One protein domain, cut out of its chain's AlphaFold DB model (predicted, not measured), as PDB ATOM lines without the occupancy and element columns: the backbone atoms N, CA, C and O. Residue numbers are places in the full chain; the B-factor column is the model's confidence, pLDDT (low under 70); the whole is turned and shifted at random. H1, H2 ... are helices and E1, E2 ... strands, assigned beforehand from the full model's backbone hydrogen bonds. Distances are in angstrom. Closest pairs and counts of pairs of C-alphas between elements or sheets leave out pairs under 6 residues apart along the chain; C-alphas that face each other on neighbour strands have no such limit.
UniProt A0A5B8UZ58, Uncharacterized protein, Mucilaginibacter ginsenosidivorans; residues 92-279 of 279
ATOM      1  N   SER A  92     150.128 106.813 101.305       81.69
ATOM      2  CA  SER A  92     150.650 105.451 101.508       81.69
ATOM      3  C   SER A  92     151.947 105.131 100.747       81.69
ATOM      4  O   SER A  92     152.615 104.153 101.082       81.69
ATOM      5  N   TYR A  93     152.322 105.936  99.748       85.38
ATOM      6  CA  TYR A  93     153.635 105.889  99.099       85.38
ATOM      7  C   TYR A  93     154.595 106.913  99.722       85.38
ATOM      8  O   TYR A  93     155.695 106.551 100.131       85.38
ATOM      9  N   LYS A  94     154.152 108.167  99.903       84.50
ATOM     10  CA  LYS A  94     154.965 109.255 100.488       84.50
ATOM     11  C   LYS A  94     155.473 108.975 101.912       84.50
ATOM     12  O   LYS A  94     156.479 109.545 102.309       84.50
ATOM     13  N   GLN A  95     154.784 108.134 102.690       86.19
ATOM     14  CA  GLN A  95     155.181 107.771 104.062       86.19
ATOM     15  C   GLN A  95     156.074 106.515 104.154       86.19
ATOM     16  O   GLN A  95     156.345 106.041 105.258       86.19
ATOM     17  N   ARG A  96     156.516 105.945 103.025       89.19
ATOM     18  CA  ARG A  96     157.376 104.752 103.008       89.19
ATOM     19  C   ARG A  96     158.818 105.084 103.373       89.19
ATOM     20  O   ARG A  96     159.338 106.138 103.021       89.19
ATOM     21  N   LYS A  97     159.483 104.137 104.037       90.00
ATOM     22  CA  LYS A  97     160.932 104.152 104.250       90.00
ATOM     23  C   LYS A  97     161.582 103.387 103.104       90.00
ATOM     24  O   LYS A  97     161.347 102.189 102.975       90.00
ATOM     25  N   PHE A  98     162.350 104.064 102.264       86.88
ATOM     26  CA  PHE A  98     163.080 103.431 101.165       86.88
ATOM     27  C   PHE A  98     164.498 103.064 101.606       86.88
ATOM     28  O   PHE A  98     165.071 103.724 102.474       86.88
ATOM     29  N   MET A  99     165.050 102.001 101.024       80.62
ATOM     30  CA  MET A  99     166.480 101.720 101.128       80.62
ATOM     31  C   MET A  99     167.213 102.325  99.934       80.62
ATOM     32  O   MET A  99     166.792 102.145  98.792       80.62
ATOM     33  N   ASN A 100     168.344 102.972 100.200       70.81
ATOM     34  CA  ASN A 100     169.292 103.347  99.155       70.81
ATOM     35  C   ASN A 100     170.105 102.113  98.720       70.81
ATOM     36  O   ASN A 100     170.171 101.117  99.439       70.81
ATOM     37  N   ASP A 101     170.701 102.175  97.528       65.00
ATOM     38  CA  ASP A 101     171.699 101.224  97.001       65.00
ATOM     39  C   ASP A 101     171.280  99.742  96.868       65.00
ATOM     40  O   ASP A 101     172.060  98.898  96.427       65.00
ATOM     41  N   VAL A 102     170.006  99.420  97.105       64.88
ATOM     42  CA  VAL A 102     169.410  98.080  96.919       64.88
ATOM     43  C   VAL A 102     169.179  97.679  95.457       64.88
ATOM     44  O   VAL A 102     168.511  96.683  95.190       64.88
ATOM     45  N   SER A 103     169.720  98.413  94.485       63.66
ATOM     46  CA  SER A 103     169.543  98.122  93.053       63.66
ATOM     47  C   SER A 103     170.009  96.704  92.690       63.66
ATOM     48  O   SER A 103     169.301  95.988  91.977       63.66
ATOM     49  N   SER A 104     171.134  96.270  93.264       65.06
ATOM     50  CA  SER A 104     171.731  94.935  93.116       65.06
ATOM     51  C   SER A 104     170.868  93.804  93.691       65.06
ATOM     52  O   SER A 104     170.774  92.744  93.078       65.06
ATOM     53  N   ILE A 105     170.201  94.040  94.826       68.06
ATOM     54  CA  ILE A 105     169.349  93.058  95.521       68.06
ATOM     55  C   ILE A 105     167.847  93.257  95.258       68.06
ATOM     56  O   ILE A 105     167.023  92.527  95.790       68.06
ATOM     57  N   SER A 106     167.461  94.184  94.376       66.88
ATOM     58  CA  SER A 106     166.055  94.462  94.027       66.88
ATOM     59  C   SER A 106     165.323  93.299  93.335       66.88
ATOM     60  O   SER A 106     164.096  93.308  93.241       66.88
ATOM     61  N   TYR A 107     166.065  92.301  92.845       66.12
ATOM     62  CA  TYR A 107     165.533  91.023  92.358       66.12
ATOM     63  C   TYR A 107     165.445  89.951  93.460       66.12
ATOM     64  O   TYR A 107     164.666  89.011  93.323       66.12
ATOM     65  N   ASP A 108     166.219  90.092  94.538       84.62
ATOM     66  CA  ASP A 108     166.274  89.164  95.667       84.62
ATOM     67  C   ASP A 108     165.594  89.791  96.892       84.62
ATOM     68  O   ASP A 108     166.206  90.233  97.869       84.62
ATOM     69  N   LEU A 109     164.266  89.862  96.812       88.25
ATOM     70  CA  LEU A 109     163.449  90.460  97.863       88.25
ATOM     71  C   LEU A 109     163.461  89.625  99.159       88.25
ATOM     72  O   LEU A 109     163.084  90.153 100.201       88.25
ATOM     73  N   PHE A 110     163.892  88.353  99.129       89.12
ATOM     74  CA  PHE A 110     163.981  87.506 100.326       89.12
ATOM     75  C   PHE A 110     165.287  87.705 101.109       89.12
ATOM     76  O   PHE A 110     165.316  87.403 102.301       89.12
ATOM     77  N   MET A 111     166.343  88.256 100.500       89.56
ATOM     78  CA  MET A 111     167.562  88.653 101.215       89.56
ATOM     79  C   MET A 111     167.380  89.868 102.141       89.56
ATOM     80  O   MET A 111     168.256  90.107 102.972       89.56
ATOM     81  N   ILE A 112     166.288  90.638 102.019       92.56
ATOM     82  CA  ILE A 112     166.108  91.912 102.739       92.56
ATOM     83  C   ILE A 112     165.420  91.736 104.116       92.56
ATOM     84  O   ILE A 112     166.023  92.141 105.116       92.56
ATOM     85  N   PRO A 113     164.217  91.135 104.250       95.81
ATOM     86  CA  PRO A 113     163.575  90.958 105.554       95.81
ATOM     87  C   PRO A 113     164.354  90.027 106.485       95.81
ATOM     88  O   PRO A 113     165.102  89.156 106.052       95.81
ATOM     89  N   GLY A 114     164.162  90.208 107.787       95.81
ATOM     90  CA  GLY A 114     164.867  89.483 108.839       95.81
ATOM     91  C   GLY A 114     166.231  90.064 109.201       95.81
ATOM     92  O   GLY A 114     166.851  89.605 110.158       95.81
ATOM     93  N   ASN A 115     166.717  91.064 108.469       95.00
ATOM     94  CA  ASN A 115     167.968  91.749 108.781       95.00
ATOM     95  C   ASN A 115     167.771  92.887 109.786       95.00
ATOM     96  O   ASN A 115     166.694  93.481 109.880       95.00
ATOM     97  N   ILE A 116     168.848  93.224 110.494       95.31
ATOM     98  CA  ILE A 116     168.939  94.435 111.314       95.31
ATOM     99  C   ILE A 116     169.552  95.550 110.462       95.31
ATOM    100  O   ILE A 116     170.603  95.362 109.843       95.31
ATOM    101  N   VAL A 117     168.919  96.721 110.470       93.94
ATOM    102  CA  VAL A 117     169.446  97.971 109.907       93.94
ATOM    103  C   VAL A 117     169.746  98.986 111.003       93.94
ATOM    104  O   VAL A 117     169.033  99.062 112.004       93.94
ATOM    105  N   THR A 118     170.766  99.806 110.771       92.88
ATOM    106  CA  THR A 118     171.016 101.037 111.528       92.88
ATOM    107  C   THR A 118     170.436 102.218 110.750       92.88
ATOM    108  O   THR A 118     170.687 102.350 109.551       92.88
ATOM    109  N   PHE A 119     169.672 103.080 111.418       93.00
ATOM    110  CA  PHE A 119     169.223 104.366 110.879       93.00
ATOM    111  C   PHE A 119     170.277 105.449 111.127       93.00
ATOM    112  O   PHE A 119     170.692 105.650 112.272       93.00
ATOM    113  N   ASN A 120     170.671 106.180 110.085       90.50
ATOM    114  CA  ASN A 120     171.482 107.385 110.233       90.50
ATOM    115  C   ASN A 120     170.564 108.626 110.258       90.50
ATOM    116  O   ASN A 120     169.941 108.943 109.245       90.50
ATOM    117  N   PRO A 121     170.478 109.374 111.375       88.62
ATOM    118  CA  PRO A 121     169.636 110.568 111.451       88.62
ATOM    119  C   PRO A 121     170.164 111.752 110.620       88.62
ATOM    120  O   PRO A 121     169.419 112.701 110.400       88.62
ATOM    121  N   THR A 122     171.423 111.713 110.163       88.62
ATOM    122  CA  THR A 122     172.074 112.822 109.437       88.62
ATOM    123  C   THR A 122     171.635 112.909 107.975       88.62
ATOM    124  O   THR A 122     171.429 113.999 107.455       88.62
ATOM    125  N   ASP A 123     171.493 111.758 107.315       85.81
ATOM    126  CA  ASP A 123     171.103 111.622 105.903       85.81
ATOM    127  C   ASP A 123     169.757 110.886 105.726       85.81
ATOM    128  O   ASP A 123     169.263 110.726 104.611       85.81
ATOM    129  N   THR A 124     169.135 110.465 106.833       85.75
ATOM    130  CA  THR A 124     167.895 109.671 106.920       85.75
ATOM    131  C   THR A 124     167.955 108.267 106.294       85.75
ATOM    132  O   THR A 124     166.913 107.644 106.073       85.75
ATOM    133  N   THR A 125     169.153 107.729 106.046       87.00
ATOM    134  CA  THR A 125     169.345 106.424 105.393       87.00
ATOM    135  C   THR A 125     169.254 105.229 106.349       87.00
ATOM    136  O   THR A 125     169.355 105.358 107.573       87.00
ATOM    137  N   TYR A 126     169.073 104.037 105.770       88.69
ATOM    138  CA  TYR A 126     169.094 102.747 106.466       88.69
ATOM    139  C   TYR A 126     170.229 101.887 105.915       88.69
ATOM    140  O   TYR A 126     170.232 101.553 104.731       88.69
ATOM    141  N   GLN A 127     171.173 101.509 106.776       88.19
ATOM    142  CA  GLN A 127     172.333 100.692 106.414       88.19
ATOM    143  C   GLN A 127     172.206  99.289 107.014       88.19
ATOM    144  O   GLN A 127     171.903  99.141 108.199       88.19
ATOM    145  N   MET A 128     172.434  98.255 106.201       89.44
ATOM    146  CA  MET A 128     172.371  96.849 106.623       89.44
ATOM    147  C   MET A 128     173.505  96.532 107.605       89.44
ATOM    148  O   MET A 128     174.676  96.670 107.256       89.44
ATOM    149  N   ARG A 129     173.164  96.091 108.822       88.75
ATOM    150  CA  ARG A 129     174.135  95.678 109.853       88.75
ATOM    151  C   ARG A 129     174.378  94.167 109.847       88.75
ATOM    152  O   ARG A 129     175.476  93.724 110.168       88.75
ATOM    153  N   THR A 130     173.379  93.372 109.462       89.88
ATOM    154  CA  THR A 130     173.501  91.917 109.284       89.88
ATOM    155  C   THR A 130     173.670  91.546 107.811       89.88
ATOM    156  O   THR A 130     173.096  92.178 106.930       89.88
ATOM    157  N   LEU A 131     174.433  90.479 107.549       83.94
ATOM    158  CA  LEU A 131     174.643  89.924 106.202       83.94
ATOM    159  C   LEU A 131     173.634  88.819 105.831       83.94
ATOM    160  O   LEU A 131     173.695  88.274 104.729       83.94
ATOM    161  N   ARG A 132     172.773  88.416 106.774       87.31
ATOM    162  CA  ARG A 132     171.787  87.334 106.648       87.31
ATOM    163  C   ARG A 132     170.589  87.615 107.549       87.31
ATOM    164  O   ARG A 132     170.756  88.149 108.646       87.31
ATOM    165  N   ALA A 133     169.414  87.177 107.106       92.75
ATOM    166  CA  ALA A 133     168.186  87.229 107.885       92.75
ATOM    167  C   ALA A 133     168.308  86.417 109.190       92.75
ATOM    168  O   ALA A 133     168.675  85.242 109.164       92.75
ATOM    169  N   ILE A 134     167.962  87.034 110.321       95.06
ATOM    170  CA  ILE A 134     167.866  86.383 111.628       95.06
ATOM    171  C   ILE A 134     166.442  85.836 111.783       95.06
ATOM    172  O   ILE A 134     165.505  86.570 112.117       95.06
ATOM    173  N   THR A 135     166.276  84.543 111.504       96.06
ATOM    174  CA  THR A 135     164.994  83.826 111.573       96.06
ATOM    175  C   THR A 135     165.155  82.429 112.172       96.06
ATOM    176  O   THR A 135     166.188  81.769 112.016       96.06
ATOM    177  N   LYS A 136     164.101  81.937 112.836       95.81
ATOM    178  CA  LYS A 136     164.119  80.657 113.551       95.81
ATOM    179  C   LYS A 136     164.442  79.512 112.596       95.81
ATOM    180  O   LYS A 136     163.711  79.265 111.632       95.81
ATOM    181  N   ASN A 137     165.498  78.763 112.912       93.06
ATOM    182  CA  ASN A 137     166.029  77.667 112.091       93.06
ATOM    183  C   ASN A 137     166.467  78.095 110.669       93.06
ATOM    184  O   ASN A 137     166.452  77.269 109.758       93.06
ATOM    185  N   ASN A 138     166.844  79.365 110.463       90.50
ATOM    186  CA  ASN A 138     167.217  79.942 109.161       90.50
ATOM    187  C   ASN A 138     166.117  79.823 108.079       90.50
ATOM    188  O   ASN A 138     166.417  79.733 106.888       90.50
ATOM    189  N   LYS A 139     164.834  79.792 108.469       94.38
ATOM    190  CA  LYS A 139     163.721  79.741 107.506       94.38
ATOM    191  C   LYS A 139     163.633  81.060 106.713       94.38
ATOM    192  O   LYS A 139     163.640  82.121 107.338       94.38
ATOM    193  N   PRO A 140     163.533  81.026 105.373       92.56
ATOM    194  CA  PRO A 140     163.516  82.244 104.567       92.56
ATOM    195  C   PRO A 140     162.237  83.072 104.801       92.56
ATOM    196  O   PRO A 140     161.197  82.504 105.152       92.56
ATOM    197  N   PRO A 141     162.280  84.396 104.565       94.75
ATOM    198  CA  PRO A 141     161.084  85.227 104.468       94.75
ATOM    199  C   PRO A 141     160.105  84.721 103.396       94.75
ATOM    200  O   PRO A 141     160.508  84.189 102.359       94.75
ATOM    201  N   VAL A 142     158.807  84.919 103.621       95.44
ATOM    202  CA  VAL A 142     157.747  84.542 102.675       95.44
ATOM    203  C   VAL A 142     157.584  85.652 101.641       95.44
ATOM    204  O   VAL A 142     157.343  86.798 102.019       95.44
ATOM    205  N   VAL A 143     157.698  85.323 100.352       94.94
ATOM    206  CA  VAL A 143     157.461  86.251  99.232       94.94
ATOM    207  C   VAL A 143     156.063  86.029  98.657       94.94
ATOM    208  O   VAL A 143     155.709  84.904  98.308       94.94
ATOM    209  N   THR A 144     155.301  87.111  98.507       95.56
ATOM    210  CA  THR A 144     153.953  87.129  97.930       95.56
ATOM    211  C   THR A 144     153.907  88.124  96.773       95.56
ATOM    212  O   THR A 144     154.209  89.305  96.959       95.56
ATOM    213  N   SER A 145     153.514  87.664  95.584       94.88
ATOM    214  CA  SER A 145     153.247  88.533  94.428       94.88
ATOM    215  C   SER A 145     151.978  89.357  94.641       94.88
ATOM    216  O   SER A 145     150.997  88.864  95.200       94.88
ATOM    217  N   ILE A 146     151.979  90.600  94.167       94.31
ATOM    218  CA  ILE A 146     150.856  91.534  94.286       94.31
ATOM    219  C   ILE A 146     150.216  91.676  92.901       94.31
ATOM    220  O   ILE A 146     150.842  92.177  91.972       94.31
ATOM    221  N   ASN A 147     148.979  91.187  92.763       87.75
ATOM    222  CA  ASN A 147     148.262  91.145  91.479       87.75
ATOM    223  C   ASN A 147     147.479  92.435  91.181       87.75
ATOM    224  O   ASN A 147     147.258  92.757  90.018       87.75
ATOM    225  N   ASP A 148     147.062  93.152  92.225       88.94
ATOM    226  CA  ASP A 148     146.465  94.485  92.150       88.94
ATOM    227  C   ASP A 148     147.217  95.381  93.139       88.94
ATOM    228  O   ASP A 148     147.036  95.293  94.354       88.94
ATOM    229  N   GLY A 149     148.180  96.133  92.608       89.94
ATOM    230  CA  GLY A 149     149.142  96.915  93.386       89.94
ATOM    231  C   GLY A 149     149.379  98.312  92.829       89.94
ATOM    232  O   GLY A 149     150.347  98.957  93.229       89.94
ATOM    233  N   VAL A 150     148.540  98.778  91.897       92.81
ATOM    234  CA  VAL A 150     148.668 100.109  91.289       92.81
ATOM    235  C   VAL A 150     148.386 101.171  92.350       92.81
ATOM    236  O   VAL A 150     147.264 101.326  92.826       92.81
ATOM    237  N   LEU A 151     149.424 101.915  92.723       90.00
ATOM    238  CA  LEU A 151     149.346 102.994  93.703       90.00
ATOM    239  C   LEU A 151     148.940 104.312  93.034       90.00
ATOM    240  O   LEU A 151     148.220 105.112  93.624       90.00
ATOM    241  N   TYR A 152     149.440 104.555  91.821       88.56
ATOM    242  CA  TYR A 152     149.277 105.813  91.094       88.56
ATOM    243  C   TYR A 152     149.453 105.573  89.592       88.56
ATOM    244  O   TYR A 152     150.406 104.911  89.191       88.56
ATOM    245  N   SER A 153     148.567 106.127  88.765       89.81
ATOM    246  CA  SER A 153     148.659 106.068  87.301       89.81
ATOM    247  C   SER A 153     148.060 107.345  86.711       89.81
ATOM    248  O   SER A 153     146.870 107.597  86.894       89.81
ATOM    249  N   ALA A 154     148.888 108.189  86.084       86.50
ATOM    250  CA  ALA A 154     148.502 109.556  85.709       86.50
ATOM    251  C   ALA A 154     149.282 110.128  84.503       86.50
ATOM    252  O   ALA A 154     150.223 109.506  83.997       86.50
ATOM    253  N   LYS A 155     148.895 111.335  84.050       86.44
ATOM    254  CA  LYS A 155     149.518 112.079  82.936       86.44
ATOM    255  C   LYS A 155     150.061 113.432  83.411       86.44
ATOM    256  O   LYS A 155     149.450 114.482  83.214       86.44
ATOM    257  N   VAL A 156     151.257 113.381  83.990       84.94
ATOM    258  CA  VAL A 156     151.986 114.525  84.554       84.94
ATOM    259  C   VAL A 156     152.410 115.491  83.439       84.94
ATOM    260  O   VAL A 156     152.892 115.065  82.390       84.94
ATOM    261  N   ASN A 157     152.271 116.799  83.661       83.94
ATOM    262  CA  ASN A 157     152.762 117.856  82.768       83.94
ATOM    263  C   ASN A 157     153.551 118.916  83.565       83.94
ATOM    264  O   ASN A 157     153.596 118.858  84.793       83.94
ATOM    265  N   SER A 158     154.143 119.913  82.897       77.75
ATOM    266  CA  SER A 158     154.985 120.939  83.550       77.75
ATOM    267  C   SER A 158     154.268 121.841  84.574       77.75
ATOM    268  O   SER A 158     154.908 122.704  85.173       77.75
ATOM    269  N   THR A 159     152.945 121.725  84.728       76.25
ATOM    270  CA  THR A 159     152.134 122.460  85.718       76.25
ATOM    271  C   THR A 159     151.602 121.569  86.843       76.25
ATOM    272  O   THR A 159     151.099 122.087  87.841       76.25
ATOM    273  N   THR A 160     151.749 120.244  86.734       73.12
ATOM    274  CA  THR A 160     151.433 119.304  87.814       73.12
ATOM    275  C   THR A 160     152.408 119.535  88.970       73.12
ATOM    276  O   THR A 160     153.605 119.281  88.842       73.12
ATOM    277  N   SER A 161     151.915 120.017  90.114       61.06
ATOM    278  CA  SER A 161     152.734 120.336  91.292       61.06
ATOM    279  C   SER A 161     153.191 119.066  92.024       61.06
ATOM    280  O   SER A 161     152.670 118.702  93.083       61.06
ATOM    281  N   PHE A 162     154.145 118.355  91.425       64.00
ATOM    282  CA  PHE A 162     154.540 117.015  91.838       64.00
ATOM    283  C   PHE A 162     155.512 117.032  93.028       64.00
ATOM    284  O   PHE A 162     156.732 116.978  92.882       64.00
ATOM    285  N   ASN A 163     154.950 117.044  94.236       56.34
ATOM    286  CA  ASN A 163     155.675 117.108  95.514       56.34
ATOM    287  C   ASN A 163     156.473 115.823  95.869       56.34
ATOM    288  O   ASN A 163     156.882 115.628  97.011       56.34
ATOM    289  N   GLY A 164     156.651 114.911  94.906       53.53
ATOM    290  CA  GLY A 164     157.312 113.612  95.052       53.53
ATOM    291  C   GLY A 164     158.545 113.418  94.166       53.53
ATOM    292  O   GLY A 164     159.042 112.300  94.081       53.53
ATOM    293  N   SER A 165     159.045 114.462  93.497       55.44
ATOM    294  CA  SER A 165     160.177 114.377  92.552       55.44
ATOM    295  C   SER A 165     161.497 113.918  93.189       55.44
ATOM    296  O   SER A 165     162.362 113.391  92.496       55.44
ATOM    297  N   TYR A 166     161.642 114.041  94.513       55.56
ATOM    298  CA  TYR A 166     162.760 113.457  95.265       55.56
ATOM    299  C   TYR A 166     162.626 111.932  95.463       55.56
ATOM    300  O   TYR A 166     163.625 111.224  95.519       55.56
ATOM    301  N   LEU A 167     161.395 111.408  95.534       59.94
ATOM    302  CA  LEU A 167     161.115 109.968  95.674       59.94
ATOM    303  C   LEU A 167     161.149 109.219  94.333       59.94
ATOM    304  O   LEU A 167     161.069 107.991  94.313       59.94
ATOM    305  N   ILE A 168     161.196 109.954  93.219       68.19
ATOM    306  CA  ILE A 168     161.166 109.418  91.858       68.19
ATOM    307  C   ILE A 168     162.129 110.241  90.998       68.19
ATOM    308  O   ILE A 168     161.766 111.269  90.421       68.19
ATOM    309  N   GLY A 169     163.381 109.787  90.934       60.16
ATOM    310  CA  GLY A 169     164.424 110.448  90.154       60.16
ATOM    311  C   GLY A 169     164.049 110.566  88.674       60.16
ATOM    312  O   GLY A 169     163.508 109.638  88.081       60.16
ATOM    313  N   GLY A 170     164.346 111.717  88.066       58.31
ATOM    314  CA  GLY A 170     164.120 111.951  86.635       58.31
ATOM    315  C   GLY A 170     162.749 112.527  86.253       58.31
ATOM    316  O   GLY A 170     162.535 112.791  85.068       58.31
ATOM    317  N   LEU A 171     161.852 112.802  87.211       69.75
ATOM    318  CA  LEU A 171     160.595 113.529  86.960       69.75
ATOM    319  C   LEU A 171     160.820 115.028  86.695       69.75
ATOM    320  O   LEU A 171     160.481 115.890  87.503       69.75
ATOM    321  N   ASN A 172     161.378 115.333  85.526       75.56
ATOM    322  CA  ASN A 172     161.365 116.659  84.920       75.56
ATOM    323  C   ASN A 172     160.551 116.590  83.620       75.56
ATOM    324  O   ASN A 172     160.838 115.734  82.780       75.56
ATOM    325  N   VAL A 173     159.564 117.470  83.444       79.50
ATOM    326  CA  VAL A 173     158.657 117.496  82.285       79.50
ATOM    327  C   VAL A 173     158.617 118.919  81.725       79.50
ATOM    328  O   VAL A 173     158.230 119.851  82.431       79.50
ATOM    329  N   ASN A 174     159.043 119.088  80.473       84.50
ATOM    330  CA  ASN A 174     159.064 120.387  79.797       84.50
ATOM    331  C   ASN A 174     157.640 120.872  79.449       84.50
ATOM    332  O   ASN A 174     156.672 120.118  79.510       84.50
ATOM    333  N   ARG A 175     157.492 122.154  79.093       84.75
ATOM    334  CA  ARG A 175     156.179 122.801  78.860       84.75
ATOM    335  C   ARG A 175     155.394 122.217  77.677       84.75
ATOM    336  O   ARG A 175     154.169 122.303  77.637       84.75
ATOM    337  N   ASP A 176     156.121 121.672  76.718       88.38
ATOM    338  CA  ASP A 176     155.685 120.974  75.511       88.38
ATOM    339  C   ASP A 176     155.684 119.442  75.679       88.38
ATOM    340  O   ASP A 176     155.366 118.717  74.739       88.38
ATOM    341  N   GLU A 177     156.000 118.931  76.870       88.94
ATOM    342  CA  GLU A 177     155.964 117.506  77.192       88.94
ATOM    343  C   GLU A 177     154.773 117.143  78.092       88.94
ATOM    344  O   GLU A 177     154.296 117.935  78.909       88.94
ATOM    345  N   ILE A 178     154.360 115.879  78.009       89.19
ATOM    346  CA  ILE A 178     153.686 115.177  79.106       89.19
ATOM    347  C   ILE A 178     154.422 113.872  79.412       89.19
ATOM    348  O   ILE A 178     155.128 113.320  78.567       89.19
ATOM    349  N   MET A 179     154.236 113.351  80.617       87.69
ATOM    350  CA  MET A 179     154.765 112.064  81.038       87.69
ATOM    351  C   MET A 179     153.627 111.177  81.540       87.69
ATOM    352  O   MET A 179     152.891 111.552  82.452       87.69
ATOM    353  N   GLU A 180     153.501 109.981  80.971       88.81
ATOM    354  CA  GLU A 180     152.746 108.915  81.629       88.81
ATOM    355  C   GLU A 180     153.606 108.342  82.753       88.81
ATOM    356  O   GLU A 180     154.764 107.990  82.514       88.81
ATOM    357  N   LEU A 181     153.041 108.268  83.958       88.31
ATOM    358  CA  LEU A 181     153.689 107.749  85.160       88.31
ATOM    359  C   LEU A 181     152.770 106.716  85.820       88.31
ATOM    360  O   LEU A 181     151.673 107.067  86.257       88.31
ATOM    361  N   ASN A 182     153.235 105.470  85.910       90.69
ATOM    362  CA  ASN A 182     152.599 104.368  86.631       90.69
ATOM    363  C   ASN A 182     153.507 103.924  87.788       90.69
ATOM    364  O   ASN A 182     154.715 103.775  87.616       90.69
ATOM    365  N   ILE A 183     152.935 103.709  88.969       91.19
ATOM    366  CA  ILE A 183     153.641 103.254  90.171       91.19
ATOM    367  C   ILE A 183     152.852 102.089  90.744       91.19
ATOM    368  O   ILE A 183     151.689 102.255  91.116       91.19
ATOM    369  N   GLN A 184     153.485 100.923  90.833       93.62
ATOM    370  CA  GLN A 184     152.819  99.688  91.233       93.62
ATOM    371  C   GLN A 184     153.711  98.822  92.124       93.62
ATOM    372  O   GLN A 184     154.872  98.559  91.801       93.62
ATOM    373  N   ASP A 185     153.163  98.354  93.240       94.12
ATOM    374  CA  ASP A 185     153.772  97.285  94.026       94.12
ATOM    375  C   ASP A 185     153.541  95.946  93.320       94.12
ATOM    376  O   ASP A 185     152.426  95.652  92.897       94.12
ATOM    377  N   VAL A 186     154.591  95.131  93.191       94.44
ATOM    378  CA  VAL A 186     154.523  93.846  92.460       94.44
ATOM    379  C   VAL A 186     154.858  92.632  93.317       94.44
ATOM    380  O   VAL A 186     154.451  91.517  92.994       94.44
ATOM    381  N   ALA A 187     155.578  92.826  94.421       95.00
ATOM    382  CA  ALA A 187     155.864  91.775  95.387       95.00
ATOM    383  C   ALA A 187     156.142  92.366  96.772       95.00
ATOM    384  O   ALA A 187     156.717  93.447  96.893       95.00
ATOM    385  N   ILE A 188     155.797  91.613  97.812       95.62
ATOM    386  CA  ILE A 188     156.214  91.865  99.192       95.62
ATOM    387  C   ILE A 188     156.873  90.606  99.757       95.62
ATOM    388  O   ILE A 188     156.356  89.503  99.599       95.62
ATOM    389  N   SER A 189     158.010  90.763 100.427       96.38
ATOM    390  CA  SER A 189     158.635  89.716 101.233       96.38
ATOM    391  C   SER A 189     158.502  90.058 102.713       96.38
ATOM    392  O   SER A 189     158.696  91.210 103.092       96.38
ATOM    393  N   THR A 190     158.132  89.093 103.552       97.50
ATOM    394  CA  THR A 190     157.796  89.312 104.971       97.50
ATOM    395  C   THR A 190     158.337  88.191 105.852       97.50
ATOM    396  O   THR A 190     158.244  87.018 105.489       97.50
ATOM    397  N   VAL A 191     158.840  88.531 107.041       97.44
ATOM    398  CA  VAL A 191     159.049  87.567 108.134       97.44
ATOM    399  C   VAL A 191     157.758  87.476 108.959       97.44
ATOM    400  O   VAL A 191     157.369  88.469 109.580       97.44
ATOM    401  N   PRO A 192     157.070  86.319 108.996       95.44
ATOM    402  CA  PRO A 192     155.980  86.082 109.938       95.44
ATOM    403  C   PRO A 192     156.511  86.092 111.375       95.44
ATOM    404  O   PRO A 192     157.583  85.546 111.627       95.44
ATOM    405  N   ASP A 193     155.751  86.625 112.334       93.50
ATOM    406  CA  ASP A 193     156.202  86.761 113.732       93.50
ATOM    407  C   ASP A 193     156.622  85.427 114.377       93.50
ATOM    408  O   ASP A 193     157.576  85.364 115.151       93.50
ATOM    409  N   SER A 194     155.996  84.318 113.972       94.31
ATOM    410  CA  SER A 194     156.385  82.969 114.401       94.31
ATOM    411  C   SER A 194     157.827  82.590 114.024       94.31
ATOM    412  O   SER A 194     158.442  81.782 114.728       94.31
ATOM    413  N   LEU A 195     158.390  83.190 112.968       95.75
ATOM    414  CA  LEU A 195     159.756  82.969 112.480       95.75
ATOM    415  C   LEU A 195     160.789  83.979 113.007       95.75
ATOM    416  O   LEU A 195     161.972  83.770 112.757       95.75
ATOM    417  N   ILE A 196     160.400  85.028 113.740       96.00
ATOM    418  CA  ILE A 196     161.363  85.981 114.322       96.00
ATOM    419  C   ILE A 196     162.148  85.280 115.438       96.00
ATOM    420  O   ILE A 196     161.551  84.705 116.352       96.00
ATOM    421  N   ASP A 197     163.479  85.286 115.359       96.00
ATOM    422  CA  ASP A 197     164.356  84.654 116.354       96.00
ATOM    423  C   ASP A 197     164.892  85.699 117.337       96.00
ATOM    424  O   ASP A 197     165.902  86.360 117.104       96.00
ATOM    425  N   VAL A 198     164.144  85.898 118.421       94.94
ATOM    426  CA  VAL A 198     164.372  86.985 119.379       94.94
ATOM    427  C   VAL A 198     165.682  86.801 120.146       94.94
ATOM    428  O   VAL A 198     166.360  87.785 120.433       94.94
ATOM    429  N   ASP A 199     166.090  85.565 120.433       94.94
ATOM    430  CA  ASP A 199     167.315  85.303 121.193       94.94
ATOM    431  C   ASP A 199     168.563  85.383 120.303       94.94
ATOM    432  O   ASP A 199     169.597  85.907 120.737       94.94
ATOM    433  N   ALA A 200     168.453  85.020 119.021       94.94
ATOM    434  CA  ALA A 200     169.472  85.355 118.029       94.94
ATOM    435  C   ALA A 200     169.568  86.876 117.776       94.94
ATOM    436  O   ALA A 200     170.679  87.386 117.634       94.94
ATOM    437  N   ILE A 201     168.453  87.624 117.792       95.00
ATOM    438  CA  ILE A 201     168.464  89.101 117.726       95.00
ATOM    439  C   ILE A 201     169.164  89.695 118.958       95.00
ATOM    440  O   ILE A 201     170.083  90.493 118.783       95.00
ATOM    441  N   LYS A 202     168.790  89.284 120.182       93.56
ATOM    442  CA  LYS A 202     169.445  89.708 121.439       93.56
ATOM    443  C   LYS A 202     170.958  89.456 121.381       93.56
ATOM    444  O   LYS A 202     171.737  90.343 121.718       93.56
ATOM    445  N   SER A 203     171.363  88.280 120.894       93.31
ATOM    446  CA  SER A 203     172.773  87.900 120.730       93.31
ATOM    447  C   SER A 203     173.498  88.773 119.699       93.31
ATOM    448  O   SER A 203     174.579  89.282 119.978       93.31
ATOM    449  N   ALA A 204     172.886  89.023 118.536       91.62
ATOM    450  CA  ALA A 204     173.459  89.838 117.460       91.62
ATOM    451  C   ALA A 204     173.620  91.333 117.809       91.62
ATOM    452  O   ALA A 204     174.268  92.066 117.059       91.62
ATOM    453  N   ILE A 205     173.042  91.793 118.926       91.94
ATOM    454  CA  ILE A 205     173.180  93.168 119.424       91.94
ATOM    455  C   ILE A 205     173.820  93.268 120.812       91.94
ATOM    456  O   ILE A 205     173.834  94.363 121.378       91.94
ATOM    457  N   ALA A 206     174.327  92.168 121.380       92.00
ATOM    458  CA  ALA A 206     174.832  92.131 122.754       92.00
ATOM    459  C   ALA A 206     175.848  93.259 123.015       92.00
ATOM    460  O   ALA A 206     175.586  94.136 123.844       92.00
ATOM    461  N   ASP A 207     176.903  93.309 122.198       91.06
ATOM    462  CA  ASP A 207     178.053  94.218 122.325       91.06
ATOM    463  C   ASP A 207     177.777  95.678 121.911       91.06
ATOM    464  O   ASP A 207     178.672  96.521 121.958       91.06
ATOM    465  N   ILE A 208     176.556  96.006 121.468       90.00
ATOM    466  CA  ILE A 208     176.228  97.348 120.962       90.00
ATOM    467  C   ILE A 208     175.884  98.297 122.130       90.00
ATOM    468  O   ILE A 208     175.060  97.927 122.976       90.00
ATOM    469  N   PRO A 209     176.431  99.530 122.177       90.62
ATOM    470  CA  PRO A 209     176.063 100.540 123.171       90.62
ATOM    471  C   PRO A 209     174.551 100.810 123.245       90.62
ATOM    472  O   PRO A 209     173.834 100.782 122.242       90.62
ATOM    473  N   ALA A 210     174.041 101.082 124.449       86.44
ATOM    474  CA  ALA A 210     172.608 101.304 124.674       86.44
ATOM    475  C   ALA A 210     172.074 102.553 123.949       86.44
ATOM    476  O   ALA A 210     170.927 102.587 123.508       86.44
ATOM    477  N   ASP A 211     172.918 103.567 123.771       87.69
ATOM    478  CA  ASP A 211     172.613 104.777 123.020       87.69
ATOM    479  C   ASP A 211     172.698 104.581 121.493       87.69
ATOM    480  O   ASP A 211     172.038 105.324 120.769       87.69
ATOM    481  N   GLU A 212     173.409 103.570 120.986       88.38
ATOM    482  CA  GLU A 212     173.309 103.136 119.582       88.38
ATOM    483  C   GLU A 212     172.019 102.339 119.324       88.38
ATOM    484  O   GLU A 212     171.379 102.523 118.285       88.38
ATOM    485  N   LYS A 213     171.612 101.472 120.266       89.25
ATOM    486  CA  LYS A 213     170.488 100.526 120.106       89.25
ATOM    487  C   LYS A 213     169.168 101.189 119.686       89.25
ATOM    488  O   LYS A 213     168.457 100.620 118.862       89.25
ATOM    489  N   LYS A 214     168.904 102.428 120.123       90.31
ATOM    490  CA  LYS A 214     167.728 103.233 119.719       90.31
ATOM    491  C   LYS A 214     167.604 103.485 118.203       90.31
ATOM    492  O   LYS A 214     166.511 103.764 117.718       90.31
ATOM    493  N   ASN A 215     168.716 103.404 117.464       93.25
ATOM    494  CA  ASN A 215     168.776 103.582 116.010       93.25
ATOM    495  C   ASN A 215     168.728 102.242 115.247       93.25
ATOM    496  O   ASN A 215     168.826 102.246 114.017       93.25
ATOM    497  N   LEU A 216     168.614 101.103 115.940       94.50
ATOM    498  CA  LEU A 216     168.529  99.782 115.322       94.50
ATOM    499  C   LEU A 216     167.077  99.355 115.112       94.50
ATOM    500  O   LEU A 216     166.234  99.439 116.009       94.50
ATOM    501  N   TYR A 217     166.808  98.803 113.933       96.25
ATOM    502  CA  TYR A 217     165.498  98.275 113.574       96.25
ATOM    503  C   TYR A 217     165.635  96.936 112.852       96.25
ATOM    504  O   TYR A 217     166.563  96.728 112.073       96.25
ATOM    505  N   TYR A 218     164.676  96.043 113.066       96.88
ATOM    506  CA  TYR A 218     164.529  94.802 112.310       96.88
ATOM    507  C   TYR A 218     163.637  95.057 111.094       96.88
ATOM    508  O   TYR A 218     162.552  95.630 111.240       96.88
ATOM    509  N   ILE A 219     164.052  94.622 109.904       96.56
ATOM    510  CA  ILE A 219     163.196  94.659 108.714       96.56
ATOM    511  C   ILE A 219     162.192  93.509 108.811       96.56
ATOM    512  O   ILE A 219     162.538  92.352 108.577       96.56
ATOM    513  N   LYS A 220     160.927  93.817 109.113       96.50
ATOM    514  CA  LYS A 220     159.858  92.810 109.151       96.50
ATOM    515  C   LYS A 220     159.307  92.505 107.756       96.50
ATOM    516  O   LYS A 220     158.967  91.354 107.487       96.50
ATOM    517  N   SER A 221     159.269  93.484 106.850       96.81
ATOM    518  CA  SER A 221     158.964  93.241 105.435       96.81
ATOM    519  C   SER A 221     159.623  94.246 104.488       96.81
ATOM    520  O   SER A 221     160.047  95.328 104.892       96.81
ATOM    521  N   ALA A 222     159.715  93.864 103.216       95.12
ATOM    522  CA  ALA A 222     160.236  94.660 102.114       95.12
ATOM    523  C   ALA A 222     159.299  94.531 100.905       95.12
ATOM    524  O   ALA A 222     158.969  93.418 100.497       95.12
ATOM    525  N   THR A 223     158.880  95.654 100.327       94.62
ATOM    526  CA  THR A 223     157.982  95.719  99.165       94.62
ATOM    527  C   THR A 223     158.744  96.244  97.958       94.62
ATOM    528  O   THR A 223     159.342  97.318  98.029       94.62
ATOM    529  N   LEU A 224     158.702  95.496  96.855       93.12
ATOM    530  CA  LEU A 224     159.238  95.899  95.559       93.12
ATOM    531  C   LEU A 224     158.183  96.709  94.797       93.12
ATOM    532  O   LEU A 224     157.150  96.166  94.390       93.12
ATOM    533  N   THR A 225     158.485  97.982  94.559       91.94
ATOM    534  CA  THR A 225     157.683  98.877  93.720       91.94
ATOM    535  C   THR A 225     158.375  99.069  92.369       91.94
ATOM    536  O   THR A 225     159.569  99.380  92.302       91.94
ATOM    537  N   LEU A 226     157.623  98.904  91.281       91.19
ATOM    538  CA  LEU A 226     158.020  99.345  89.946       91.19
ATOM    539  C   LEU A 226     157.513 100.767  89.709       91.19
ATOM    540  O   LEU A 226     156.355 101.077  89.999       91.19
ATOM    541  N   ILE A 227     158.372 101.600  89.131       89.38
ATOM    542  CA  ILE A 227     158.031 102.942  88.666       89.38
ATOM    543  C   ILE A 227     158.233 102.938  87.155       89.38
ATOM    544  O   ILE A 227     159.348 102.773  86.664       89.38
ATOM    545  N   GLU A 228     157.155 103.100  86.405       90.94
ATOM    546  CA  GLU A 228     157.168 103.072  84.950       90.94
ATOM    547  C   GLU A 228     156.850 104.459  84.405       90.94
ATOM    548  O   GLU A 228     155.848 105.063  84.788       90.94
ATOM    549  N   ASN A 229     157.698 104.971  83.516       90.06
ATOM    550  CA  ASN A 229     157.519 106.295  82.933       90.06
ATOM    551  C   ASN A 229     157.836 106.334  81.434       90.06
ATOM    552  O   ASN A 229     158.746 105.662  80.943       90.06
ATOM    553  N   ARG A 230     157.083 107.145  80.686       90.50
ATOM    554  CA  ARG A 230     157.417 107.519  79.304       90.50
ATOM    555  C   ARG A 230     157.079 108.989  79.076       90.50
ATOM    556  O   ARG A 230     155.953 109.409  79.343       90.50
ATOM    557  N   LYS A 231     158.039 109.747  78.541       89.88
ATOM    558  CA  LYS A 231     157.812 111.108  78.042       89.88
ATOM    559  C   LYS A 231     157.197 111.092  76.646       89.88
ATOM    560  O   LYS A 231     157.570 110.259  75.822       89.88
ATOM    561  N   TYR A 232     156.336 112.060  76.374       91.56
ATOM    562  CA  TYR A 232     155.783 112.375  75.062       91.56
ATOM    563  C   TYR A 232     155.918 113.879  74.813       91.56
ATOM    564  O   TYR A 232     155.668 114.665  75.725       91.56
ATOM    565  N   THR A 233     156.260 114.281  73.593       92.12
ATOM    566  CA  THR A 233     156.386 115.692  73.183       92.12
ATOM    567  C   THR A 233     155.207 116.083  72.295       92.12
ATOM    568  O   THR A 233     154.697 115.256  71.537       92.12
ATOM    569  N   GLU A 234     154.740 117.326  72.400       90.94
ATOM    570  CA  GLU A 234     153.603 117.844  71.641       90.94
ATOM    571  C   GLU A 234     153.872 117.783  70.133       90.94
ATOM    572  O   GLU A 234     154.885 118.270  69.631       90.94
ATOM    573  N   SER A 235     152.953 117.167  69.394       88.50
ATOM    574  CA  SER A 235     153.147 116.856  67.980       88.50
ATOM    575  C   SER A 235     151.815 116.700  67.262       88.50
ATOM    576  O   SER A 235     150.879 116.110  67.804       88.50
ATOM    577  N   LYS A 236     151.748 117.116  65.997       84.12
ATOM    578  CA  LYS A 236     150.633 116.720  65.125       84.12
ATOM    579  C   LYS A 236     150.636 115.198  64.951       84.12
ATOM    580  O   LYS A 236     151.699 114.588  64.895       84.12
ATOM    581  N   PHE A 237     149.449 114.596  64.872       81.50
ATOM    582  CA  PHE A 237     149.331 113.181  64.532       81.50
ATOM    583  C   PHE A 237     149.793 112.956  63.088       81.50
ATOM    584  O   PHE A 237     149.312 113.636  62.181       81.50
ATOM    585  N   ASP A 238     150.698 112.002  62.890       79.44
ATOM    586  CA  ASP A 238     151.213 111.610  61.580       79.44
ATOM    587  C   ASP A 238     151.301 110.081  61.517       79.44
ATOM    588  O   ASP A 238     152.098 109.456  62.216       79.44
ATOM    589  N   ALA A 239     150.458 109.478  60.677       75.56
ATOM    590  CA  ALA A 239     150.367 108.027  60.525       75.56
ATOM    591  C   ALA A 239     151.575 107.400  59.799       75.56
ATOM    592  O   ALA A 239     151.671 106.175  59.738       75.56
ATOM    593  N   SER A 240     152.490 108.205  59.244       77.25
ATOM    594  CA  SER A 240     153.744 107.719  58.656       77.25
ATOM    595  C   SER A 240     154.847 107.473  59.695       77.25
ATOM    596  O   SER A 240     155.823 106.780  59.400       77.25
ATOM    597  N   ILE A 241     154.694 107.995  60.920       76.81
ATOM    598  CA  ILE A 241     155.696 107.892  61.984       76.81
ATOM    599  C   ILE A 241     155.318 106.766  62.954       76.81
ATOM    600  O   ILE A 241     154.252 106.771  63.568       76.81
ATOM    601  N   ASN A 242     156.224 105.802  63.133       81.69
ATOM    602  CA  ASN A 242     156.064 104.691  64.076       81.69
ATOM    603  C   ASN A 242     156.320 105.141  65.531       81.69
ATOM    604  O   ASN A 242     157.364 104.836  66.109       81.69
ATOM    605  N   SER A 243     155.371 105.889  66.098       84.62
ATOM    606  CA  SER A 243     155.420 106.443  67.457       84.62
ATOM    607  C   SER A 243     154.256 105.967  68.326       84.62
ATOM    608  O   SER A 243     153.167 105.658  67.841       84.62
ATOM    609  N   PHE A 244     154.449 105.993  69.645       84.75
ATOM    610  CA  PHE A 244     153.342 105.944  70.598       84.75
ATOM    611  C   PHE A 244     152.676 107.323  70.647       84.75
ATOM    612  O   PHE A 244     153.348 108.303  70.967       84.75
ATOM    613  N   PHE A 245     151.377 107.407  70.355       87.12
ATOM    614  CA  PHE A 245     150.602 108.652  70.406       87.12
ATOM    615  C   PHE A 245     149.634 108.658  71.591       87.12
ATOM    616  O   PHE A 245     148.992 107.648  71.880       87.12
ATOM    617  N   VAL A 246     149.492 109.812  72.243       86.38
ATOM    618  CA  VAL A 246     148.535 110.047  73.334       86.38
ATOM    619  C   VAL A 246     147.897 111.430  73.201       86.38
ATOM    620  O   VAL A 246     148.530 112.379  72.738       86.38
ATOM    621  N   THR A 247     146.648 111.560  73.644       84.81
ATOM    622  CA  THR A 247     145.909 112.830  73.641       84.81
ATOM    623  C   THR A 247     145.649 113.278  75.076       84.81
ATOM    624  O   THR A 247     145.205 112.481  75.903       84.81
ATOM    625  N   SER A 248     145.911 114.548  75.385       82.38
ATOM    626  CA  SER A 248     145.624 115.163  76.689       82.38
ATOM    627  C   SER A 248     145.315 116.650  76.519       82.38
ATOM    628  O   SER A 248     145.925 117.312  75.683       82.38
ATOM    629  N   GLY A 249     144.341 117.190  77.258       80.62
ATOM    630  CA  GLY A 249     143.990 118.620  77.198       80.62
ATOM    631  C   GLY A 249     143.613 119.151  75.801       80.62
ATOM    632  O   GLY A 249     143.808 120.330  75.527       80.62
ATOM    633  N   GLY A 250     143.134 118.286  74.897       82.81
ATOM    634  CA  GLY A 250     142.858 118.630  73.492       82.81
ATOM    635  C   GLY A 250     144.088 118.674  72.570       82.81
ATOM    636  O   GLY A 250     143.937 118.940  71.380       82.81
ATOM    637  N   LYS A 251     145.287 118.391  73.088       87.12
ATOM    638  CA  LYS A 251     146.549 118.302  72.341       87.12
ATOM    639  C   LYS A 251     146.958 116.848  72.110       87.12
ATOM    640  O   LYS A 251     146.687 115.980  72.942       87.12
ATOM    641  N   THR A 252     147.656 116.605  71.003       89.75
ATOM    642  CA  THR A 252     148.295 115.320  70.695       89.75
ATOM    643  C   THR A 252     149.781 115.388  71.031       89.75
ATOM    644  O   THR A 252     150.448 116.384  70.750       89.75
ATOM    645  N   TYR A 253     150.302 114.309  71.603       90.94
ATOM    646  CA  TYR A 253     151.710 114.131  71.932       90.94
ATOM    647  C   TYR A 253     152.187 112.786  71.375       90.94
ATOM    648  O   TYR A 253     151.412 111.826  71.321       90.94
ATOM    649  N   SER A 254     153.452 112.702  70.976       91.75
ATOM    650  CA  SER A 254     154.072 111.475  70.468       91.75
ATOM    651  C   SER A 254     155.358 111.136  71.208       91.75
ATOM    652  O   SER A 254     155.989 111.982  71.843       91.75
ATOM    653  N   SER A 255     155.738 109.863  71.154       89.62
ATOM    654  CA  SER A 255     156.982 109.376  71.729       89.62
ATOM    655  C   SER A 255     157.561 108.216  70.936       89.62
ATOM    656  O   SER A 255     156.867 107.252  70.610       89.62
ATOM    657  N   ASN A 256     158.870 108.295  70.712       86.81
ATOM    658  CA  ASN A 256     159.704 107.188  70.250       86.81
ATOM    659  C   ASN A 256     160.500 106.555  71.411       86.81
ATOM    660  O   ASN A 256     161.313 105.657  71.189       86.81
ATOM    661  N   GLU A 257     160.287 107.001  72.658       86.00
ATOM    662  CA  GLU A 257     160.944 106.411  73.823       86.00
ATOM    663  C   GLU A 257     160.334 105.047  74.186       86.00
ATOM    664  O   GLU A 257     159.113 104.841  74.232       86.00
ATOM    665  N   LYS A 258     161.209 104.104  74.545       85.56
ATOM    666  CA  LYS A 258     160.799 102.903  75.279       85.56
ATOM    667  C   LYS A 258     160.303 103.317  76.667       85.56
ATOM    668  O   LYS A 258     160.835 104.253  77.255       85.56
ATOM    669  N   LEU A 259     159.312 102.592  77.188       88.12
ATOM    670  CA  LEU A 259     158.871 102.741  78.576       88.12
ATOM    671  C   LEU A 259     160.073 102.490  79.503       88.12
ATOM    672  O   LEU A 259     160.652 101.399  79.481       88.12
ATOM    673  N   LYS A 260     160.462 103.499  80.281       88.88
ATOM    674  CA  LYS A 260     161.464 103.379  81.344       88.88
ATOM    675  C   LYS A 260     160.797 102.675  82.524       88.88
ATOM    676  O   LYS A 260     159.624 102.919  82.800       88.88
ATOM    677  N   ARG A 261     161.515 101.757  83.171       88.00
ATOM    678  CA  ARG A 261     161.024 100.960  84.305       88.00
ATOM    679  C   ARG A 261     162.098 100.917  85.378       88.00
ATOM    680  O   ARG A 261     162.967 100.043  85.372       88.00
ATOM    681  N   ASP A 262     161.996 101.866  86.286       86.94
ATOM    682  CA  ASP A 262     162.826 101.980  87.469       86.94
ATOM    683  C   ASP A 262     162.245 101.115  88.598       86.94
ATOM    684  O   ASP A 262     161.098 100.649  88.541       86.94
ATOM    685  N   ARG A 263     163.058 100.832  89.616       86.88
ATOM    686  CA  ARG A 263     162.678  99.967  90.739       86.88
ATOM    687  C   ARG A 263     163.142 100.564  92.047       86.88
ATOM    688  O   ARG A 263     164.262 101.056  92.137       86.88
ATOM    689  N   THR A 264     162.307 100.443  93.066       87.56
ATOM    690  CA  THR A 264     162.648 100.824  94.434       87.56
ATOM    691  C   THR A 264     162.134  99.773  95.411       87.56
ATOM    692  O   THR A 264     161.165  99.066  95.121       87.56
ATOM    693  N   VAL A 265     162.796  99.645  96.560       90.44
ATOM    694  CA  VAL A 265     162.344  98.776  97.650       90.44
ATOM    695  C   VAL A 265     162.073  99.635  98.875       90.44
ATOM    696  O   VAL A 265     162.969 100.293  99.411       90.44
ATOM    697  N   SER A 266     160.823  99.612  99.331       92.00
ATOM    698  CA  SER A 266     160.436 100.177 100.622       92.00
ATOM    699  C   SER A 266     160.433  99.102 101.701       92.00
ATOM    700  O   SER A 266     159.891  98.020 101.480       92.00
ATOM    701  N   ILE A 267     160.970  99.415 102.875       94.00
ATOM    702  CA  ILE A 267     161.013  98.527 104.038       94.00
ATOM    703  C   ILE A 267     160.018  98.952 105.119       94.00
ATOM    704  O   ILE A 267     159.865 100.134 105.433       94.00
ATOM    705  N   TYR A 268     159.377  97.963 105.734       95.44
ATOM    706  CA  TYR A 268     158.679  98.118 107.003       95.44
ATOM    707  C   TYR A 268     159.565  97.574 108.124       95.44
ATOM    708  O   TYR A 268     159.993  96.414 108.100       95.44
ATOM    709  N   ILE A 269     159.850  98.433 109.101       95.44
ATOM    710  CA  ILE A 269     160.834  98.172 110.151       95.44
ATOM    711  C   ILE A 269     160.238  98.378 111.540       95.44
ATOM    712  O   ILE A 269     159.399  99.258 111.740       95.44
ATOM    713  N   VAL A 270     160.714  97.592 112.500       95.44
ATOM    714  CA  VAL A 270     160.271  97.608 113.900       95.44
ATOM    715  C   VAL A 270     161.487  97.879 114.799       95.44
ATOM    716  O   VAL A 270     162.534  97.275 114.552       95.44
ATOM    717  N   PRO A 271     161.407  98.774 115.808       94.31
ATOM    718  CA  PRO A 271     162.501  98.981 116.764       94.31
ATOM    719  C   PRO A 271     162.860  97.672 117.467       94.31
ATOM    720  O   PRO A 271     161.958  96.908 117.822       94.31
ATOM    721  N   LEU A 272     164.147  97.404 117.704       91.69
ATOM    722  CA  LEU A 272     164.542  96.140 118.344       91.69
ATOM    723  C   LEU A 272     163.957  95.993 119.753       91.69
ATOM    724  O   LEU A 272     163.491  94.910 120.098       91.69
ATOM    725  N   ASP A 273     163.860  97.088 120.506       86.88
ATOM    726  CA  ASP A 273     163.250  97.105 121.840       86.88
ATOM    727  C   ASP A 273     161.783  96.639 121.823       86.88
ATOM    728  O   ASP A 273     161.335  95.981 122.759       86.88
ATOM    729  N   HIS A 274     161.034  96.906 120.744       88.50
ATOM    730  CA  HIS A 274     159.645  96.444 120.598       88.50
ATOM    731  C   HIS A 274     159.565  94.936 120.318       88.50
ATOM    732  O   HIS A 274     158.633  94.283 120.773       88.50
ATOM    733  N   ILE A 275     160.535  94.364 119.594       86.56
ATOM    734  CA  ILE A 275     160.613  92.910 119.365       86.56
ATOM    735  C   ILE A 275     161.074  92.183 120.633       86.56
ATOM    736  O   ILE A 275     160.582  91.099 120.935       86.56
ATOM    737  N   ILE A 276     161.996  92.785 121.386       86.00
ATOM    738  CA  ILE A 276     162.582  92.214 122.605       86.00
ATOM    739  C   ILE A 276     161.630  92.309 123.811       86.00
ATOM    740  O   ILE A 276     161.755  91.510 124.731       86.00
ATOM    741  N   SER A 277     160.681  93.254 123.818       81.69
ATOM    742  CA  SER A 277     159.680  93.405 124.892       81.69
ATOM    743  C   SER A 277     158.333  92.724 124.616       81.69
ATOM    744  O   SER A 277     157.540  92.566 125.541       81.69
ATOM    745  N   ALA A 278     158.066  92.297 123.376       74.00
ATOM    746  CA  ALA A 278     156.836  91.594 122.997       74.00
ATOM    747  C   ALA A 278     156.931  90.052 123.089       74.00
ATOM    748  O   ALA A 278     155.960  89.368 122.751       74.00
ATOM    749  N   HIS A 279     158.085  89.511 123.502       55.00
ATOM    750  CA  HIS A 279     158.433  88.085 123.450       55.00
ATOM    751  C   HIS A 279     159.314  87.629 124.623       55.00
ATOM    752  O   HIS A 279     158.899  86.650 125.278       55.00
TER     753      HIS A 279
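AT A GLANCE: This is residues 92 to 279 of the 279 residues of an uncharacterized protein of Mucilaginibacter ginsenosidivorans (UniProt A0A5B8UZ58). Look first for one long, strongly twisted ribbon of sheet, in which E5, E6 and E9 run side by side along the length of a rod and E3 and E4 follow one another along the free side of E5. One end of the ribbon runs on into the small hairpin of E7 and E8; at the other end sit the hairpin of E1 and E2 and the short helices H1, H2 and H3. The 188 printed residues hold nine named strands and three named helices, in the order E1 E2 E3 E4 E5 H1 H2 E6 E7 E8 E9 H3; the class is mostly strand, with 91 residues in named elements, under half. The sheet is branched and its neighbour pairs are antiparallel. The whole is loose, with a radius of gyration of the C-alphas of 21.1 A and spans of 67 by 33 by 25 A.

HOW THE PARTS SIT: Begin at E6, residues 216 to 234, which bends by 79 degrees at residue 220. On one side of it lie E1, residues 116 to 119, with N 117 and O 217 at 2.8 A, and E5, residues 177 to 190, with N 182 and O 228 at 2.9 A. On the other side lie E9, residues 260 to 271, with N 223 and O 266 at 2.8 A, and E8, residues 251 to 255, with N 233 and O 254 at 2.9 A. On one side of E5 find E3, residues 142 to 145, with N 144 and O 188 at 2.8 A, and E4, residues 150 to 157, with N 154 and O 181 at 3.0 A, while E6 lies on the other side of E5; E4 and E5 form a hairpin. E2, residues 126 to 128, forms a hairpin with E1, with N 118 and O 127 at 2.9 A. E7, residues 244 to 248, forms one with E8, with N 246 and O 253 at 2.9 A. Residues 97 to 98 pair antiparallel with residues 266 to 267 of E9. H3, residues 272 to 277, is on the sheet; its closest C-alphas to E6 are those of Leu 272 and Tyr 217, 5.3 A apart. H1, residues 198 to 204, only just touches H3, with 3 pairs of C-alphas within 8 A, the closest Val 198 and Ile 276 at 6.4 A. H2, residues 210 to 213, is close to H3 but not clearly touching, the closest C-alphas, Lys 213 and Leu 272, being 7.6 A apart. In H1 and H3 every O i to N i+4 pair is within hydrogen-bond range; H2 is too short for such a pair.

IN THESE COORDINATES: Find C-alpha 116 at (168.939, 94.435, 111.314), where E1 begins. E6 starts at C-alpha 216, (168.529, 99.782, 115.322), and runs 49.6 A to C-alpha 234, (153.603, 117.844, 71.641). E5 measures 39.6 A, E9 35.7 A and E4 20.1 A from first to last C-alpha. H3 ends at C-alpha 277, (159.680, 93.405, 124.892).

THE WHOLE: The C-alphas farthest apart are those of Asp 207 and Ser 240, 69.5 A. The printed part has no cut; its long links are E2 to E3 and E4 to E5. The pLDDT is under 70 at residues 101 to 107, 161 to 171 and 279.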